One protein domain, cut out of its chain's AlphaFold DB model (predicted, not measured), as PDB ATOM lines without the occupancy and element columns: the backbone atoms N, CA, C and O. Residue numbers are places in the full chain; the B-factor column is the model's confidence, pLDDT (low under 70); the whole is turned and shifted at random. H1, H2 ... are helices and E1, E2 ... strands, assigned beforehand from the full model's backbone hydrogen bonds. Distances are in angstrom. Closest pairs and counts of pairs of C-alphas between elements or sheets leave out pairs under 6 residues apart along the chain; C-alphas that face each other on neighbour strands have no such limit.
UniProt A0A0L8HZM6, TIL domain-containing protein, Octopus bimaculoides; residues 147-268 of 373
ATOM      1  N   TRP A 147     -98.854  11.005 -36.150       80.62
ATOM      2  CA  TRP A 147     -99.988  10.793 -37.036       80.62
ATOM      3  C   TRP A 147     -99.920  11.696 -38.272       80.62
ATOM      4  O   TRP A 147     -99.642  12.890 -38.164       80.62
ATOM      5  N   SER A 148    -100.236  11.139 -39.442       78.62
ATOM      6  CA  SER A 148    -100.573  11.924 -40.627       78.62
ATOM      7  C   SER A 148    -101.845  12.736 -40.388       78.62
ATOM      8  O   SER A 148    -102.608  12.498 -39.444       78.62
ATOM      9  N   THR A 149    -102.126  13.666 -41.297       83.44
ATOM     10  CA  THR A 149    -103.477  14.216 -41.401       83.44
ATOM     11  C   THR A 149    -104.465  13.088 -41.691       83.44
ATOM     12  O   THR A 149    -104.121  12.099 -42.348       83.44
ATOM     13  N   TRP A 150    -105.692  13.240 -41.204       85.50
ATOM     14  CA  TRP A 150    -106.789  12.360 -41.580       85.50
ATOM     15  C   TRP A 150    -107.064  12.448 -43.082       85.50
ATOM     16  O   TRP A 150    -106.952  13.527 -43.669       85.50
ATOM     17  N   ASN A 151    -107.454  11.329 -43.686       85.25
ATOM     18  CA  ASN A 151    -108.080  11.358 -45.000       85.25
ATOM     19  C   ASN A 151    -109.479  12.003 -44.927       85.25
ATOM     20  O   ASN A 151    -110.013  12.296 -43.848       85.25
ATOM     21  N   SER A 152    -110.060  12.248 -46.099       90.69
ATOM     22  CA  SER A 152    -111.462  12.643 -46.202       90.69
ATOM     23  C   SER A 152    -112.361  11.553 -45.627       90.69
ATOM     24  O   SER A 152    -112.064  10.364 -45.750       90.69
ATOM     25  N   TRP A 153    -113.474  11.968 -45.030       89.25
ATOM     26  CA  TRP A 153    -114.526  11.047 -44.623       89.25
ATOM     27  C   TRP A 153    -115.024  10.226 -45.816       89.25
ATOM     28  O   TRP A 153    -115.124  10.740 -46.932       89.25
ATOM     29  N   SER A 154    -115.330   8.954 -45.564       87.56
ATOM     30  CA  SER A 154    -116.059   8.103 -46.498       87.56
ATOM     31  C   SER A 154    -117.448   8.668 -46.777       87.56
ATOM     32  O   SER A 154    -117.957   9.514 -46.040       87.56
ATOM     33  N   GLU A 155    -118.106   8.126 -47.796       87.94
ATOM     34  CA  GLU A 155    -119.547   8.307 -47.937       87.94
ATOM     35  C   GLU A 155    -120.286   7.773 -46.700       87.94
ATOM     36  O   GLU A 155    -119.770   6.932 -45.950       87.94
ATOM     37  N   CYS A 156    -121.490   8.302 -46.479       86.19
ATOM     38  CA  CYS A 156    -122.340   7.872 -45.380       86.19
ATOM     39  C   CYS A 156    -122.809   6.435 -45.624       86.19
ATOM     40  O   CYS A 156    -123.274   6.118 -46.718       86.19
ATOM     41  N   SER A 157    -122.734   5.575 -44.607       80.88
ATOM     42  CA  SER A 157    -123.217   4.193 -44.713       80.88
ATOM     43  C   SER A 157    -124.721   4.106 -44.992       80.88
ATOM     44  O   SER A 157    -125.195   3.113 -45.541       80.88
ATOM     45  N   ALA A 158    -125.476   5.146 -44.625       76.44
ATOM     46  CA  ALA A 158    -126.896   5.260 -44.907       76.44
ATOM     47  C   ALA A 158    -127.141   6.054 -46.195       76.44
ATOM     48  O   ALA A 158    -126.564   7.117 -46.405       76.44
ATOM     49  N   THR A 159    -128.064   5.565 -47.022       74.56
ATOM     50  CA  THR A 159    -128.559   6.274 -48.213       74.56
ATOM     51  C   THR A 159    -129.655   7.293 -47.883       74.56
ATOM     52  O   THR A 159    -129.922   8.190 -48.680       74.56
ATOM     53  N   CYS A 160    -130.289   7.157 -46.716       74.81
ATOM     54  CA  CYS A 160    -131.270   8.085 -46.164       74.81
ATOM     55  C   CYS A 160    -131.271   8.004 -44.619       74.81
ATOM     56  O   CYS A 160    -130.952   6.965 -44.040       74.81
ATOM     57  N   GLY A 161    -131.636   9.088 -43.930       77.56
ATOM     58  CA  GLY A 161    -131.639   9.172 -42.468       77.56
ATOM     59  C   GLY A 161    -130.240   9.245 -41.840       77.56
ATOM     60  O   GLY A 161    -129.334   9.888 -42.371       77.56
ATOM     61  N   VAL A 162    -130.076   8.631 -40.665       83.81
ATOM     62  CA  VAL A 162    -128.827   8.664 -39.887       83.81
ATOM     63  C   VAL A 162    -127.973   7.434 -40.221       83.81
ATOM     64  O   VAL A 162    -128.474   6.311 -40.199       83.81
ATOM     65  N   GLY A 163    -126.689   7.647 -40.507       82.06
ATOM     66  CA  GLY A 163    -125.694   6.599 -40.761       82.06
ATOM     67  C   GLY A 163    -124.342   6.920 -40.127       82.06
ATOM     68  O   GLY A 163    -124.238   7.852 -39.327       82.06
ATOM     69  N   SER A 164    -123.306   6.180 -40.518       84.06
ATOM     70  CA  SER A 164    -121.930   6.359 -40.039       84.06
ATOM     71  C   SER A 164    -120.973   6.572 -41.212       84.06
ATOM     72  O   SER A 164    -121.119   5.969 -42.274       84.06
ATOM     73  N   GLN A 165    -119.975   7.427 -41.017       86.62
ATOM     74  CA  GLN A 165    -118.866   7.638 -41.944       86.62
ATOM     75  C   GLN A 165    -117.539   7.392 -41.230       86.62
ATOM     76  O   GLN A 165    -117.427   7.529 -40.008       86.62
ATOM     77  N   LYS A 166    -116.521   7.036 -42.008       86.44
ATOM     78  CA  LYS A 166    -115.213   6.616 -41.515       86.44
ATOM     79  C   LYS A 166    -114.103   7.435 -42.145       86.44
ATOM     80  O   LYS A 166    -114.135   7.726 -43.336       86.44
ATOM     81  N   ARG A 167    -113.080   7.741 -41.357       87.06
ATOM     82  CA  ARG A 167    -111.805   8.263 -41.851       87.06
ATOM     83  C   ARG A 167    -110.635   7.551 -41.191       87.06
ATOM     84  O   ARG A 167    -110.776   6.937 -40.134       87.06
ATOM     85  N   GLN A 168    -109.482   7.609 -41.835       83.75
ATOM     86  CA  GLN A 168    -108.260   6.908 -41.462       83.75
ATOM     87  C   GLN A 168    -107.048   7.830 -41.587       83.75
ATOM     88  O   GLN A 168    -107.047   8.799 -42.351       83.75
ATOM     89  N   ARG A 169    -106.006   7.520 -40.824       78.62
ATOM     90  CA  ARG A 169    -104.705   8.192 -40.856       78.62
ATOM     91  C   ARG A 169    -103.591   7.173 -40.665       78.62
ATOM     92  O   ARG A 169    -103.815   6.088 -40.141       78.62
ATOM     93  N   ILE A 170    -102.387   7.537 -41.080       74.56
ATOM     94  CA  ILE A 170    -101.218   6.660 -41.061       74.56
ATOM     95  C   ILE A 170    -100.245   7.168 -39.996       74.56
ATOM     96  O   ILE A 170    -100.088   8.377 -39.816       74.56
ATOM     97  N   CYS A 171     -99.599   6.261 -39.266       74.25
ATOM     98  CA  CYS A 171     -98.518   6.623 -38.354       74.25
ATOM     99  C   CYS A 171     -97.238   6.847 -39.168       74.25
ATOM    100  O   CYS A 171     -96.620   5.900 -39.651       74.25
ATOM    101  N   ASN A 172     -96.839   8.105 -39.340       70.31
ATOM    102  CA  ASN A 172     -95.583   8.440 -39.999       70.31
ATOM    103  C   ASN A 172     -94.419   8.092 -39.074       70.31
ATOM    104  O   ASN A 172     -94.429   8.459 -37.896       70.31
ATOM    105  N   TYR A 173     -93.393   7.441 -39.624       63.84
ATOM    106  CA  TYR A 173     -92.160   7.069 -38.916       63.84
ATOM    107  C   TYR A 173     -92.354   6.111 -37.724       63.84
ATOM    108  O   TYR A 173     -91.399   5.866 -36.988       63.84
ATOM    109  N   GLY A 174     -93.557   5.554 -37.537       61.16
ATOM    110  CA  GLY A 174     -93.793   4.440 -36.622       61.16
ATOM    111  C   GLY A 174     -93.402   3.125 -37.283       61.16
ATOM    112  O   GLY A 174     -93.755   2.864 -38.430       61.16
ATOM    113  N   LEU A 175     -92.641   2.305 -36.567       52.81
ATOM    114  CA  LEU A 175     -92.279   0.951 -36.985       52.81
ATOM    115  C   LEU A 175     -93.268  -0.082 -36.427       52.81
ATOM    116  O   LEU A 175     -93.313  -1.209 -36.918       52.81
ATOM    117  N   LEU A 176     -94.043   0.301 -35.406       52.91
ATOM    118  CA  LEU A 176     -95.079  -0.484 -34.740       52.91
ATOM    119  C   LEU A 176     -96.319   0.390 -34.478       52.91
ATOM    120  O   LEU A 176     -96.208   1.601 -34.300       52.91
ATOM    121  N   ASN A 177     -97.505  -0.226 -34.380       49.28
ATOM    122  CA  ASN A 177     -98.759   0.490 -34.062       49.28
ATOM    123  C   ASN A 177     -98.721   1.196 -32.686       49.28
ATOM    124  O   ASN A 177     -99.557   2.049 -32.421       49.28
ATOM    125  N   GLU A 178     -97.763   0.850 -31.821       55.88
ATOM    126  CA  GLU A 178     -97.574   1.413 -30.476       55.88
ATOM    127  C   GLU A 178     -96.807   2.747 -30.483       55.88
ATOM    128  O   GLU A 178     -96.824   3.483 -29.498       55.88
ATOM    129  N   ASP A 179     -96.147   3.074 -31.596       66.50
ATOM    130  CA  ASP A 179     -95.285   4.248 -31.696       66.50
ATOM    131  C   ASP A 179     -96.095   5.557 -31.789       66.50
ATOM    132  O   ASP A 179     -95.656   6.599 -31.299       66.50
ATOM    133  N   CYS A 180     -97.301   5.511 -32.367       70.31
ATOM    134  CA  CYS A 180     -98.226   6.642 -32.399       70.31
ATOM    135  C   CYS A 180     -99.357   6.458 -31.381       70.31
ATOM    136  O   CYS A 180    -100.230   5.614 -31.550       70.31
ATOM    137  N   ILE A 181     -99.394   7.308 -30.352       78.38
ATOM    138  CA  ILE A 181    -100.463   7.289 -29.343       78.38
ATOM    139  C   ILE A 181    -101.777   7.803 -29.965       78.38
ATOM    140  O   ILE A 181    -101.832   8.926 -30.476       78.38
ATOM    141  N   GLY A 182    -102.838   6.993 -29.911       76.88
ATOM    142  CA  GLY A 182    -104.195   7.318 -30.379       76.88
ATOM    143  C   GLY A 182    -104.709   6.384 -31.481       76.88
ATOM    144  O   GLY A 182    -104.021   5.459 -31.887       76.88
ATOM    145  N   GLU A 183    -105.921   6.636 -31.979       79.00
ATOM    146  CA  GLU A 183    -106.581   5.732 -32.938       79.00
ATOM    147  C   GLU A 183    -106.177   6.009 -34.397       79.00
ATOM    148  O   GLU A 183    -106.079   7.170 -34.808       79.00
ATOM    149  N   ALA A 184    -105.976   4.957 -35.198       77.94
ATOM    150  CA  ALA A 184    -105.699   5.057 -36.642       77.94
ATOM    151  C   ALA A 184    -106.972   5.269 -37.485       77.94
ATOM    152  O   ALA A 184    -106.907   5.719 -38.633       77.94
ATOM    153  N   VAL A 185    -108.131   4.963 -36.899       82.00
ATOM    154  CA  VAL A 185    -109.460   5.050 -37.505       82.00
ATOM    155  C   VAL A 185    -110.341   5.928 -36.626       82.00
ATOM    156  O   VAL A 185    -110.230   5.904 -35.404       82.00
ATOM    157  N   GLN A 186    -111.217   6.710 -37.248       86.69
ATOM    158  CA  GLN A 186    -112.252   7.455 -36.547       86.69
ATOM    159  C   GLN A 186    -113.593   7.257 -37.241       86.69
ATOM    160  O   GLN A 186    -113.665   7.254 -38.475       86.69
ATOM    161  N   LEU A 187    -114.643   7.123 -36.433       85.12
ATOM    162  CA  LEU A 187    -116.024   6.995 -36.876       85.12
ATOM    163  C   LEU A 187    -116.833   8.194 -36.382       85.12
ATOM    164  O   LEU A 187    -116.584   8.735 -35.302       85.12
ATOM    165  N   GLN A 188    -117.788   8.632 -37.194       85.81
ATOM    166  CA  GLN A 188    -118.717   9.694 -36.829       85.81
ATOM    167  C   GLN A 188    -120.074   9.460 -37.492       85.81
ATOM    168  O   GLN A 188    -120.142   8.983 -38.625       85.81
ATOM    169  N   ALA A 189    -121.147   9.862 -36.812       85.50
ATOM    170  CA  ALA A 189    -122.477   9.902 -37.399       85.50
ATOM    171  C   ALA A 189    -122.564  10.905 -38.567       85.50
ATOM    172  O   ALA A 189    -122.023  12.013 -38.509       85.50
ATOM    173  N   CYS A 190    -123.303  10.527 -39.603       86.19
ATOM    174  CA  CYS A 190    -123.673  11.362 -40.742       86.19
ATOM    175  C   CYS A 190    -125.196  11.374 -40.908       86.19
ATOM    176  O   CYS A 190    -125.889  10.428 -40.532       86.19
ATOM    177  N   VAL A 191    -125.719  12.468 -41.465       83.56
ATOM    178  CA  VAL A 191    -127.148  12.631 -41.752       83.56
ATOM    179  C   VAL A 191    -127.320  12.826 -43.247       83.56
ATOM    180  O   VAL A 191    -126.683  13.685 -43.852       83.56
ATOM    181  N   THR A 192    -128.196  12.023 -43.827       81.19
ATOM    182  CA  THR A 192    -128.629  12.107 -45.221       81.19
ATOM    183  C   THR A 192    -130.098  12.531 -45.276       81.19
ATOM    184  O   THR A 192    -130.728  12.763 -44.239       81.19
ATOM    185  N   ALA A 193    -130.654  12.692 -46.481       78.88
ATOM    186  CA  ALA A 193    -132.060  13.055 -46.647       78.88
ATOM    187  C   ALA A 193    -132.974  12.075 -45.892       78.88
ATOM    188  O   ALA A 193    -132.666  10.889 -45.788       78.88
ATOM    189  N   MET A 194    -134.096  12.558 -45.355       69.38
ATOM    190  CA  MET A 194    -135.059  11.674 -44.694       69.38
ATOM    191  C   MET A 194    -135.549  10.603 -45.673       69.38
ATOM    192  O   MET A 194    -135.819  10.892 -46.837       69.38
ATOM    193  N   CYS A 195    -135.659   9.361 -45.202       67.81
ATOM    194  CA  CYS A 195    -136.164   8.264 -46.018       67.81
ATOM    195  C   CYS A 195    -137.622   8.531 -46.428       67.81
ATOM    196  O   CYS A 195    -138.470   8.772 -45.570       67.81
ATOM    197  N   GLU A 196    -137.934   8.462 -47.725       62.81
ATOM    198  CA  GLU A 196    -139.301   8.661 -48.214       62.81
ATOM    199  C   GLU A 196    -140.191   7.435 -47.904       62.81
ATOM    200  O   GLU A 196    -139.865   6.282 -48.218       62.81
ATOM    201  N   GLY A 197    -141.339   7.687 -47.266       56.25
ATOM    202  CA  GLY A 197    -142.383   6.699 -46.980       56.25
ATOM    203  C   GLY A 197    -142.699   6.530 -45.490       56.25
ATOM    204  O   GLY A 197    -142.024   5.770 -44.808       56.25
ATOM    205  N   ASN A 198    -143.770   7.206 -45.058       54.19
ATOM    206  CA  ASN A 198    -144.586   7.018 -43.846       54.19
ATOM    207  C   ASN A 198    -143.852   6.660 -42.532       54.19
ATOM    208  O   ASN A 198    -143.646   5.480 -42.266       54.19
ATOM    209  N   GLU A 199    -143.527   7.693 -41.738       62.06
ATOM    210  CA  GLU A 199    -143.397   7.818 -40.258       62.06
ATOM    211  C   GLU A 199    -142.929   6.630 -39.381       62.06
ATOM    212  O   GLU A 199    -142.978   6.700 -38.155       62.06
ATOM    213  N   THR A 200    -142.410   5.548 -39.949       75.69
ATOM    214  CA  THR A 200    -142.004   4.346 -39.222       75.69
ATOM    215  C   THR A 200    -140.687   3.819 -39.766       75.69
ATOM    216  O   THR A 200    -140.425   3.802 -40.969       75.69
ATOM    217  N   CYS A 201    -139.819   3.414 -38.849       77.69
ATOM    218  CA  CYS A 201    -138.509   2.886 -39.177       77.69
ATOM    219  C   CYS A 201    -138.629   1.521 -39.874       77.69
ATOM    220  O   CYS A 201    -139.353   0.639 -39.414       77.69
ATOM    221  N   LYS A 202    -137.931   1.361 -41.005       79.50
ATOM    222  CA  LYS A 202    -137.902   0.124 -41.807       79.50
ATOM    223  C   LYS A 202    -136.756  -0.794 -41.358       79.50
ATOM    224  O   LYS A 202    -135.911  -0.396 -40.557       79.50
ATOM    225  N   ASP A 203    -136.760  -2.036 -41.839       80.75
ATOM    226  CA  ASP A 203    -135.688  -3.025 -41.618       80.75
ATOM    227  C   ASP A 203    -135.424  -3.376 -40.142       80.75
ATOM    228  O   ASP A 203    -134.295  -3.630 -39.725       80.75
ATOM    229  N   GLY A 204    -136.488  -3.392 -39.329       83.25
ATOM    230  CA  GLY A 204    -136.415  -3.744 -37.905       83.25
ATOM    231  C   GLY A 204    -135.817  -2.653 -37.012       83.25
ATOM    232  O   GLY A 204    -135.571  -2.899 -35.832       83.25
ATOM    233  N   LYS A 205    -135.595  -1.449 -37.553       86.38
ATOM    234  CA  LYS A 205    -135.168  -0.271 -36.790       86.38
ATOM    235  C   LYS A 205    -136.347   0.333 -36.020       86.38
ATOM    236  O   LYS A 205    -137.508   0.128 -36.362       86.38
ATOM    237  N   VAL A 206    -136.038   1.121 -34.997       89.12
ATOM    238  CA  VAL A 206    -136.995   1.849 -34.158       89.12
ATOM    239  C   VAL A 206    -136.627   3.326 -34.089       89.12
ATOM    240  O   VAL A 206    -135.460   3.697 -34.250       89.12
ATOM    241  N   TRP A 207    -137.630   4.174 -33.865       86.62
ATOM    242  CA  TRP A 207    -137.408   5.601 -33.670       86.62
ATOM    243  C   TRP A 207    -136.671   5.842 -32.351       86.62
ATOM    244  O   TRP A 207    -136.996   5.238 -31.329       86.62
ATOM    245  N   SER A 208    -135.691   6.735 -32.381       87.19
ATOM    246  CA  SER A 208    -134.970   7.221 -31.214       87.19
ATOM    247  C   SER A 208    -134.777   8.721 -31.338       87.19
ATOM    248  O   SER A 208    -134.373   9.212 -32.392       87.19
ATOM    249  N   ASP A 209    -134.962   9.438 -30.234       87.12
ATOM    250  CA  ASP A 209    -134.621  10.861 -30.143       87.12
ATOM    251  C   ASP A 209    -133.098  11.091 -30.193       87.12
ATOM    252  O   ASP A 209    -132.637  12.211 -30.395       87.12
ATOM    253  N   CYS A 210    -132.313  10.016 -30.056       87.69
ATOM    254  CA  CYS A 210    -130.858  10.001 -30.177       87.69
ATOM    255  C   CYS A 210    -130.404   8.795 -31.022       87.69
ATOM    256  O   CYS A 210    -129.879   7.788 -30.526       87.69
ATOM    257  N   ALA A 211    -130.671   8.847 -32.328       87.50
ATOM    258  CA  ALA A 211    -130.324   7.775 -33.260       87.50
ATOM    259  C   ALA A 211    -128.806   7.608 -33.430       87.50
ATOM    260  O   ALA A 211    -128.334   6.498 -33.657       87.50
ATOM    261  N   ASN A 212    -128.049   8.688 -33.236       85.50
ATOM    262  CA  ASN A 212    -126.592   8.743 -33.340       85.50
ATOM    263  C   ASN A 212    -125.829   8.358 -32.054       85.50
ATOM    264  O   ASN A 212    -124.624   8.584 -31.984       85.50
ATOM    265  N   ALA A 213    -126.494   7.831 -31.018       87.94
ATOM    266  CA  ALA A 213    -125.782   7.389 -29.814       87.94
ATOM    267  C   ALA A 213    -124.925   6.142 -30.099       87.94
ATOM    268  O   ALA A 213    -125.420   5.168 -30.680       87.94
ATOM    269  N   CYS A 214    -123.667   6.171 -29.665       86.75
ATOM    270  CA  CYS A 214    -122.705   5.101 -29.896       86.75
ATOM    271  C   CYS A 214    -122.952   3.913 -28.941       86.75
ATOM    272  O   CYS A 214    -123.349   4.125 -27.793       86.75
ATOM    273  N   PRO A 215    -122.678   2.666 -29.366       87.94
ATOM    274  CA  PRO A 215    -122.426   2.241 -30.743       87.94
ATOM    275  C   PRO A 215    -123.729   2.158 -31.557       87.94
ATOM    276  O   PRO A 215    -124.797   1.813 -31.047       87.94
ATOM    277  N   MET A 216    -123.632   2.474 -32.841       85.69
ATOM    278  CA  MET A 216    -124.699   2.393 -33.838       85.69
ATOM    279  C   MET A 216    -124.587   1.111 -34.669       85.69
ATOM    280  O   MET A 216    -125.600   0.498 -35.014       85.69
ATOM    281  N   THR A 217    -123.352   0.697 -34.956       87.12
ATOM    282  CA  THR A 217    -123.031  -0.438 -35.827       87.12
ATOM    283  C   THR A 217    -122.221  -1.501 -35.090       87.12
ATOM    284  O   THR A 217    -121.525  -1.215 -34.110       87.12
ATOM    285  N   CYS A 218    -122.281  -2.744 -35.571       87.19
ATOM    286  CA  CYS A 218    -121.446  -3.832 -35.054       87.19
ATOM    287  C   CYS A 218    -119.949  -3.498 -35.154       87.19
ATOM    288  O   CYS A 218    -119.185  -3.801 -34.240       87.19
ATOM    289  N   MET A 219    -119.547  -2.795 -36.214       85.19
ATOM    290  CA  MET A 219    -118.185  -2.294 -36.401       85.19
ATOM    291  C   MET A 219    -117.751  -1.375 -35.251       85.19
ATOM    292  O   MET A 219    -116.718  -1.611 -34.631       85.19
ATOM    293  N   GLU A 220    -118.555  -0.364 -34.915       84.44
ATOM    294  CA  GLU A 220    -118.253   0.566 -33.815       84.44
ATOM    295  C   GLU A 220    -118.106  -0.159 -32.476       84.44
ATOM    296  O   GLU A 220    -117.206   0.145 -31.696       84.44
ATOM    297  N   HIS A 221    -118.954  -1.159 -32.227       86.50
ATOM    298  CA  HIS A 221    -118.877  -1.966 -31.014       86.50
ATOM    299  C   HIS A 221    -117.609  -2.833 -30.951       86.50
ATOM    300  O   HIS A 221    -117.037  -2.992 -29.875       86.50
ATOM    301  N   LYS A 222    -117.165  -3.398 -32.083       82.75
ATOM    302  CA  LYS A 222    -116.057  -4.364 -32.118       82.75
ATOM    303  C   LYS A 222    -114.667  -3.736 -32.155       82.75
ATOM    304  O   LYS A 222    -113.750  -4.332 -31.600       82.75
ATOM    305  N   ILE A 223    -114.496  -2.561 -32.763       76.69
ATOM    306  CA  ILE A 223    -113.182  -1.893 -32.797       76.69
ATOM    307  C   ILE A 223    -112.922  -1.104 -31.491       76.69
ATOM    308  O   ILE A 223    -111.768  -0.941 -31.100       76.69
ATOM    309  N   GLY A 224    -113.971  -0.691 -30.761       71.19
ATOM    310  CA  GLY A 224    -113.880  -0.210 -29.373       71.19
ATOM    311  C   GLY A 224    -114.470   1.184 -29.108       71.19
ATOM    312  O   GLY A 224    -114.674   1.992 -30.014       71.19
ATOM    313  N   GLU A 225    -114.711   1.480 -27.823       61.75
ATOM    314  CA  GLU A 225    -115.447   2.666 -27.338       61.75
ATOM    315  C   GLU A 225    -114.804   4.021 -27.697       61.75
ATOM    316  O   GLU A 225    -115.498   5.030 -27.763       61.75
ATOM    317  N   ASN A 226    -113.498   4.063 -27.980       68.19
ATOM    318  CA  ASN A 226    -112.782   5.314 -28.272       68.19
ATOM    319  C   ASN A 226    -112.919   5.795 -29.728       68.19
ATOM    320  O   ASN A 226    -112.472   6.898 -30.053       68.19
ATOM    321  N   ILE A 227    -113.502   4.981 -30.616       75.88
ATOM    322  CA  ILE A 227    -113.520   5.243 -32.064       75.88
ATOM    323  C   ILE A 227    -114.808   5.945 -32.499       75.88
ATOM    324  O   ILE A 227    -114.761   6.828 -33.359       75.88
ATOM    325  N   CYS A 228    -115.939   5.581 -31.889       78.44
ATOM    326  CA  CYS A 228    -117.203   6.301 -32.018       78.44
ATOM    327  C   CYS A 228    -117.296   7.311 -30.875       78.44
ATOM    328  O   CYS A 228    -117.532   6.946 -29.726       78.44
ATOM    329  N   GLN A 229    -117.075   8.589 -31.174       75.12
ATOM    330  CA  GLN A 229    -117.176   9.633 -30.160       75.12
ATOM    331  C   GLN A 229    -118.650   9.904 -29.858       75.12
ATOM    332  O   GLN A 229    -119.386  10.362 -30.735       75.12
ATOM    333  N   GLN A 230    -119.066   9.637 -28.617       77.25
ATOM    334  CA  GLN A 230    -120.408   9.965 -28.149       77.25
ATOM    335  C   GLN A 230    -120.678  11.452 -28.405       77.25
ATOM    336  O   GLN A 230    -119.958  12.319 -27.914       77.25
ATOM    337  N   SER A 231    -121.694  11.745 -29.215       75.19
ATOM    338  CA  SER A 231    -122.053  13.124 -29.524       75.19
ATOM    339  C   SER A 231    -122.886  13.716 -28.393       75.19
ATOM    340  O   SER A 231    -123.869  13.107 -27.969       75.19
ATOM    341  N   ASP A 232    -122.547  14.935 -27.967       79.38
ATOM    342  CA  ASP A 232    -123.386  15.733 -27.060       79.38
ATOM    343  C   ASP A 232    -124.686  16.204 -27.736       79.38
ATOM    344  O   ASP A 232    -125.617  16.666 -27.081       79.38
ATOM    345  N   THR A 233    -124.757  16.109 -29.067       84.81
ATOM    346  CA  THR A 233    -125.926  16.495 -29.856       84.81
ATOM    347  C   THR A 233    -126.669  15.248 -30.311       84.81
ATOM    348  O   THR A 233    -126.192  14.506 -31.170       84.81
ATOM    349  N   CYS A 234    -127.857  15.025 -29.755       85.25
ATOM    350  CA  CYS A 234    -128.733  13.950 -30.198       85.25
ATOM    351  C   CYS A 234    -129.434  14.317 -31.505       85.25
ATOM    352  O   CYS A 234    -130.045  15.379 -31.628       85.25
ATOM    353  N   ILE A 235    -129.338  13.412 -32.476       85.56
ATOM    354  CA  ILE A 235    -129.995  13.515 -33.774       85.56
ATOM    355  C   ILE A 235    -131.143  12.500 -33.781       85.56
ATOM    356  O   ILE A 235    -130.871  11.294 -33.774       85.56
ATOM    357  N   PRO A 236    -132.410  12.952 -33.786       83.50
ATOM    358  CA  PRO A 236    -133.551  12.055 -33.878       83.50
ATOM    359  C   PRO A 236    -133.558  11.281 -35.199       83.50
ATOM    360  O   PRO A 236    -133.204  11.817 -36.251       83.50
ATOM    361  N   GLY A 237    -133.972  10.019 -35.157       82.94
ATOM    362  CA  GLY A 237    -134.043   9.175 -36.343       82.94
ATOM    363  C   GLY A 237    -134.219   7.693 -36.033       82.94
ATOM    364  O   GLY A 237    -134.502   7.291 -34.906       82.94
ATOM    365  N   CYS A 238    -134.028   6.860 -37.051       84.31
ATOM    366  CA  CYS A 238    -134.162   5.412 -36.939       84.31
ATOM    367  C   CYS A 238    -132.832   4.744 -36.583       84.31
ATOM    368  O   CYS A 238    -131.847   4.917 -37.296       84.31
ATOM    369  N   ARG A 239    -132.824   3.916 -35.535       87.38
ATOM    370  CA  ARG A 239    -131.673   3.088 -35.135       87.38
ATOM    371  C   ARG A 239    -132.109   1.672 -34.778       87.38
ATOM    372  O   ARG A 239    -133.296   1.418 -34.597       87.38
ATOM    373  N   CYS A 240    -131.164   0.751 -34.638       90.56
ATOM    374  CA  CYS A 240    -131.495  -0.574 -34.127       90.56
ATOM    375  C   CYS A 240    -131.978  -0.519 -32.665       90.56
ATOM    376  O   CYS A 240    -131.510   0.333 -31.896       90.56
ATOM    377  N   PRO A 241    -132.939  -1.386 -32.290       92.19
ATOM    378  CA  PRO A 241    -133.469  -1.445 -30.933       92.19
ATOM    379  C   PRO A 241    -132.382  -1.838 -29.929       92.19
ATOM    380  O   PRO A 241    -131.351  -2.404 -30.287       92.19
ATOM    381  N   SER A 242    -132.614  -1.555 -28.647       90.75
ATOM    382  CA  SER A 242    -131.678  -1.904 -27.575       90.75
ATOM    383  C   SER A 242    -131.307  -3.391 -27.614       90.75
ATOM    384  O   SER A 242    -132.181  -4.251 -27.697       90.75
ATOM    385  N   GLY A 243    -130.007  -3.693 -27.552       90.94
ATOM    386  CA  GLY A 243    -129.480  -5.056 -27.704       90.94
ATOM    387  C   GLY A 243    -129.116  -5.445 -29.143       90.94
ATOM    388  O   GLY A 243    -128.539  -6.513 -29.348       90.94
ATOM    389  N   PHE A 244    -129.401  -4.579 -30.121       92.81
ATOM    390  CA  PHE A 244    -129.109  -4.790 -31.536       92.81
ATOM    391  C   PHE A 244    -128.303  -3.626 -32.118       92.81
ATOM    392  O   PHE A 244    -128.475  -2.471 -31.728       92.81
ATOM    393  N   LEU A 245    -127.452  -3.937 -33.089       90.75
ATOM    394  CA  LEU A 245    -126.624  -2.993 -33.830       90.75
ATOM    395  C   LEU A 245    -126.784  -3.213 -35.326       90.75
ATOM    396  O   LEU A 245    -127.155  -4.297 -35.771       90.75
ATOM    397  N   GLU A 246    -126.535  -2.167 -36.103       88.44
ATOM    398  CA  GLU A 246    -126.615  -2.257 -37.555       88.44
ATOM    399  C   GLU A 246    -125.389  -2.989 -38.126       88.44
ATOM    400  O   GLU A 246    -124.245  -2.708 -37.755       88.44
ATOM    401  N   GLU A 247    -125.645  -3.949 -39.012       86.19
ATOM    402  CA  GLU A 247    -124.640  -4.645 -39.808       86.19
ATOM    403  C   GLU A 247    -125.243  -5.026 -41.173       86.19
ATOM    404  O   GLU A 247    -126.233  -5.757 -41.250       86.19
ATOM    405  N   ASN A 248    -124.647  -4.524 -42.263       80.06
ATOM    406  CA  ASN A 248    -125.084  -4.741 -43.652       80.06
ATOM    407  C   ASN A 248    -126.562  -4.384 -43.926       80.06
ATOM    408  O   ASN A 248    -127.250  -5.073 -44.676       80.06
ATOM    409  N   GLY A 249    -127.065  -3.315 -43.314       80.00
ATOM    410  CA  GLY A 249    -128.432  -2.814 -43.463       80.00
ATOM    411  C   GLY A 249    -129.453  -3.435 -42.508       80.00
ATOM    412  O   GLY A 249    -130.592  -2.970 -42.464       80.00
ATOM    413  N   HIS A 250    -129.066  -4.432 -41.709       85.12
ATOM    414  CA  HIS A 250    -129.964  -5.165 -40.815       85.12
ATOM    415  C   HIS A 250    -129.587  -4.990 -39.342       85.12
ATOM    416  O   HIS A 250    -128.429  -4.761 -39.005       85.12
ATOM    417  N   CYS A 251    -130.568  -5.129 -38.448       90.56
ATOM    418  CA  CYS A 251    -130.320  -5.134 -37.009       90.56
ATOM    419  C   CYS A 251    -129.904  -6.529 -36.531       90.56
ATOM    420  O   CYS A 251    -130.710  -7.460 -36.505       90.56
ATOM    421  N   VAL A 252    -128.641  -6.651 -36.133       90.94
ATOM    422  CA  VAL A 252    -128.017  -7.872 -35.621       90.94
ATOM    423  C   VAL A 252    -127.853  -7.756 -34.109       90.94
ATOM    424  O   VAL A 252    -127.538  -6.697 -33.577       90.94
ATOM    425  N   GLU A 253    -128.115  -8.843 -33.391       91.81
ATOM    426  CA  GLU A 253    -127.918  -8.906 -31.942       91.81
ATOM    427  C   GLU A 253    -126.439  -8.659 -31.601       91.81
ATOM    428  O   GLU A 253    -125.567  -9.217 -32.262       91.81
ATOM    429  N   ILE A 254    -126.139  -7.872 -30.561       89.25
ATOM    430  CA  ILE A 254    -124.753  -7.483 -30.209       89.25
ATOM    431  C   ILE A 254    -123.817  -8.702 -30.080       89.25
ATOM    432  O   ILE A 254    -122.658  -8.661 -30.495       89.25
ATOM    433  N   SER A 255    -124.328  -9.815 -29.546       85.75
ATOM    434  CA  SER A 255    -123.597 -11.079 -29.380       85.75
ATOM    435  C   SER A 255    -123.252 -11.787 -30.699       85.75
ATOM    436  O   SER A 255    -122.369 -12.640 -30.710       85.75
ATOM    437  N   LYS A 256    -123.926 -11.441 -31.802       86.88
ATOM    438  CA  LYS A 256    -123.791 -12.053 -33.133       86.88
ATOM    439  C   LYS A 256    -123.059 -11.175 -34.148       86.88
ATOM    440  O   LYS A 256    -122.929 -11.589 -35.296       86.88
ATOM    441  N   CYS A 257    -122.603  -9.990 -33.748       87.31
ATOM    442  CA  CYS A 257    -121.784  -9.133 -34.598       87.31
ATOM    443  C   CYS A 257    -120.535  -9.880 -35.089       87.31
ATOM    444  O   CYS A 257    -119.828 -10.490 -34.275       87.31
ATOM    445  N   PHE A 258    -120.240  -9.792 -36.388       86.06
ATOM    446  CA  PHE A 258    -119.033 -10.393 -36.960       86.06
ATOM    447  C   PHE A 258    -117.766  -9.707 -36.439       86.06
ATOM    448  O   PHE A 258    -117.803  -8.623 -35.850       86.06
ATOM    449  N   CYS A 259    -116.616 -10.343 -36.650       86.25
ATOM    450  CA  CYS A 259    -115.344  -9.712 -36.343       86.25
ATOM    451  C   CYS A 259    -115.087  -8.542 -37.292       86.25
ATOM    452  O   CYS A 259    -115.276  -8.669 -38.499       86.25
ATOM    453  N   HIS A 260    -114.578  -7.438 -36.758       82.44
ATOM    454  CA  HIS A 260    -114.030  -6.339 -37.548       82.44
ATOM    455  C   HIS A 260    -112.559  -6.189 -37.202       82.44
ATOM    456  O   HIS A 260    -112.207  -6.217 -36.021       82.44
ATOM    457  N   ASP A 261    -111.692  -6.077 -38.208       76.19
ATOM    458  CA  ASP A 261    -110.289  -5.759 -37.944       76.19
ATOM    459  C   ASP A 261    -110.123  -4.327 -37.417       76.19
ATOM    460  O   ASP A 261    -111.054  -3.522 -37.382       76.19
ATOM    461  N   LYS A 262    -108.894  -3.996 -37.017       71.62
ATOM    462  CA  LYS A 262    -108.515  -2.646 -36.575       71.62
ATOM    463  C   LYS A 262    -108.780  -1.557 -37.623       71.62
ATOM    464  O   LYS A 262    -108.829  -0.379 -37.284       71.62
ATOM    465  N   ASP A 263    -108.917  -1.950 -38.886       71.69
ATOM    466  CA  ASP A 263    -109.210  -1.076 -40.005       71.69
ATOM    467  C   ASP A 263    -110.714  -1.046 -40.309       71.69
ATOM    468  O   ASP A 263    -111.104  -0.365 -41.244       71.69
ATOM    469  N   GLY A 264    -111.580  -1.712 -39.539       72.44
ATOM    470  CA  GLY A 264    -113.031  -1.764 -39.739       72.44
ATOM    471  C   GLY A 264    -113.490  -2.568 -40.948       72.44
ATOM    472  O   GLY A 264    -114.549  -2.293 -41.508       72.44
ATOM    473  N   THR A 265    -112.682  -3.535 -41.374       78.38
ATOM    474  CA  THR A 265    -113.046  -4.521 -42.391       78.38
ATOM    475  C   THR A 265    -113.721  -5.712 -41.725       78.38
ATOM    476  O   THR A 265    -113.187  -6.263 -40.758       78.38
ATOM    477  N   SER A 266    -114.857  -6.154 -42.266       78.44
ATOM    478  CA  SER A 266    -115.542  -7.349 -41.780       78.44
ATOM    479  C   SER A 266    -114.728  -8.614 -42.074       78.44
ATOM    480  O   SER A 266    -114.247  -8.847 -43.185       78.44
ATOM    481  N   ILE A 267    -114.575  -9.448 -41.052       81.19
ATOM    482  CA  ILE A 267    -113.866 -10.721 -41.086       81.19
ATOM    483  C   ILE A 267    -114.866 -11.840 -40.816       81.19
ATOM    484  O   ILE A 267    -115.619 -11.811 -39.843       81.19
ATOM    485  N   LEU A 268    -114.836 -12.854 -41.682       79.56
ATOM    486  CA  LEU A 268    -115.681 -14.035 -41.553       79.56
ATOM    487  C   LEU A 268    -115.320 -14.859 -40.312       79.56
ATOM    488  O   LEU A 268    -114.157 -14.991 -39.931       79.56
TER     489      LEU A 268
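AT A GLANCE: This is residues 147 to 268 of the 373 residues of the protein "TIL domain-containing protein" of Octopus bimaculoides (UniProt A0A0L8HZM6). There is little regular structure: a long hairpin, E1 and E2, runs along the longest axis, with the short pair E3 and E4 near one end and the loop of residues 169 to 184 at the other; beside it H1 packs on a small hairpin, E5 and E6. The 122 printed residues, mostly strand by class with 34 in named elements, run E1 E2 E3 H1 E4 E5 E6, in three antiparallel pairs. The whole is compact, radius of gyration 15.3 A, spanning 53 by 28 by 23 A.

IN THESE COORDINATES: Find C-alpha 162 at (-128.827, 8.664, -39.887); E1 runs 20.7 A to residue 168. E2, residues 185 to 191, spans 19.7 A. Next come E3, 206 to 208, H1, 218 to 223, E4, 237 to 239, E5, 244 to 247, and E6, 250 to 253, ending at (-127.918, -8.906, -31.942).

HOW THE PARTS SIT: Look within hydrogen-bond range: N 165 and O 188 in hairpin E1 and E2, 2.9 A; N 206 and O 239 between E3 and E4, 2.8 A; N 245 and O 252 in hairpin E5 and E6, 2.8 A. The closest C-alphas of E1 and E4, Val 162 and Gly 237, are 6.3 A apart; those of H1 and E5, Cys 218 and Leu 245, 5.4 A. In H1 every O i to N i+4 pair is within range.

THE WHOLE: The farthest C-alphas, Leu 175 and Asn 198, are 53.1 A apart. The printed part has no cut; links E1 to E2, E2 to E3 and H1 to E4 are long. Look for pLDDT under 70 at residues 173 to 179, 194 to 199 and 225 to 226.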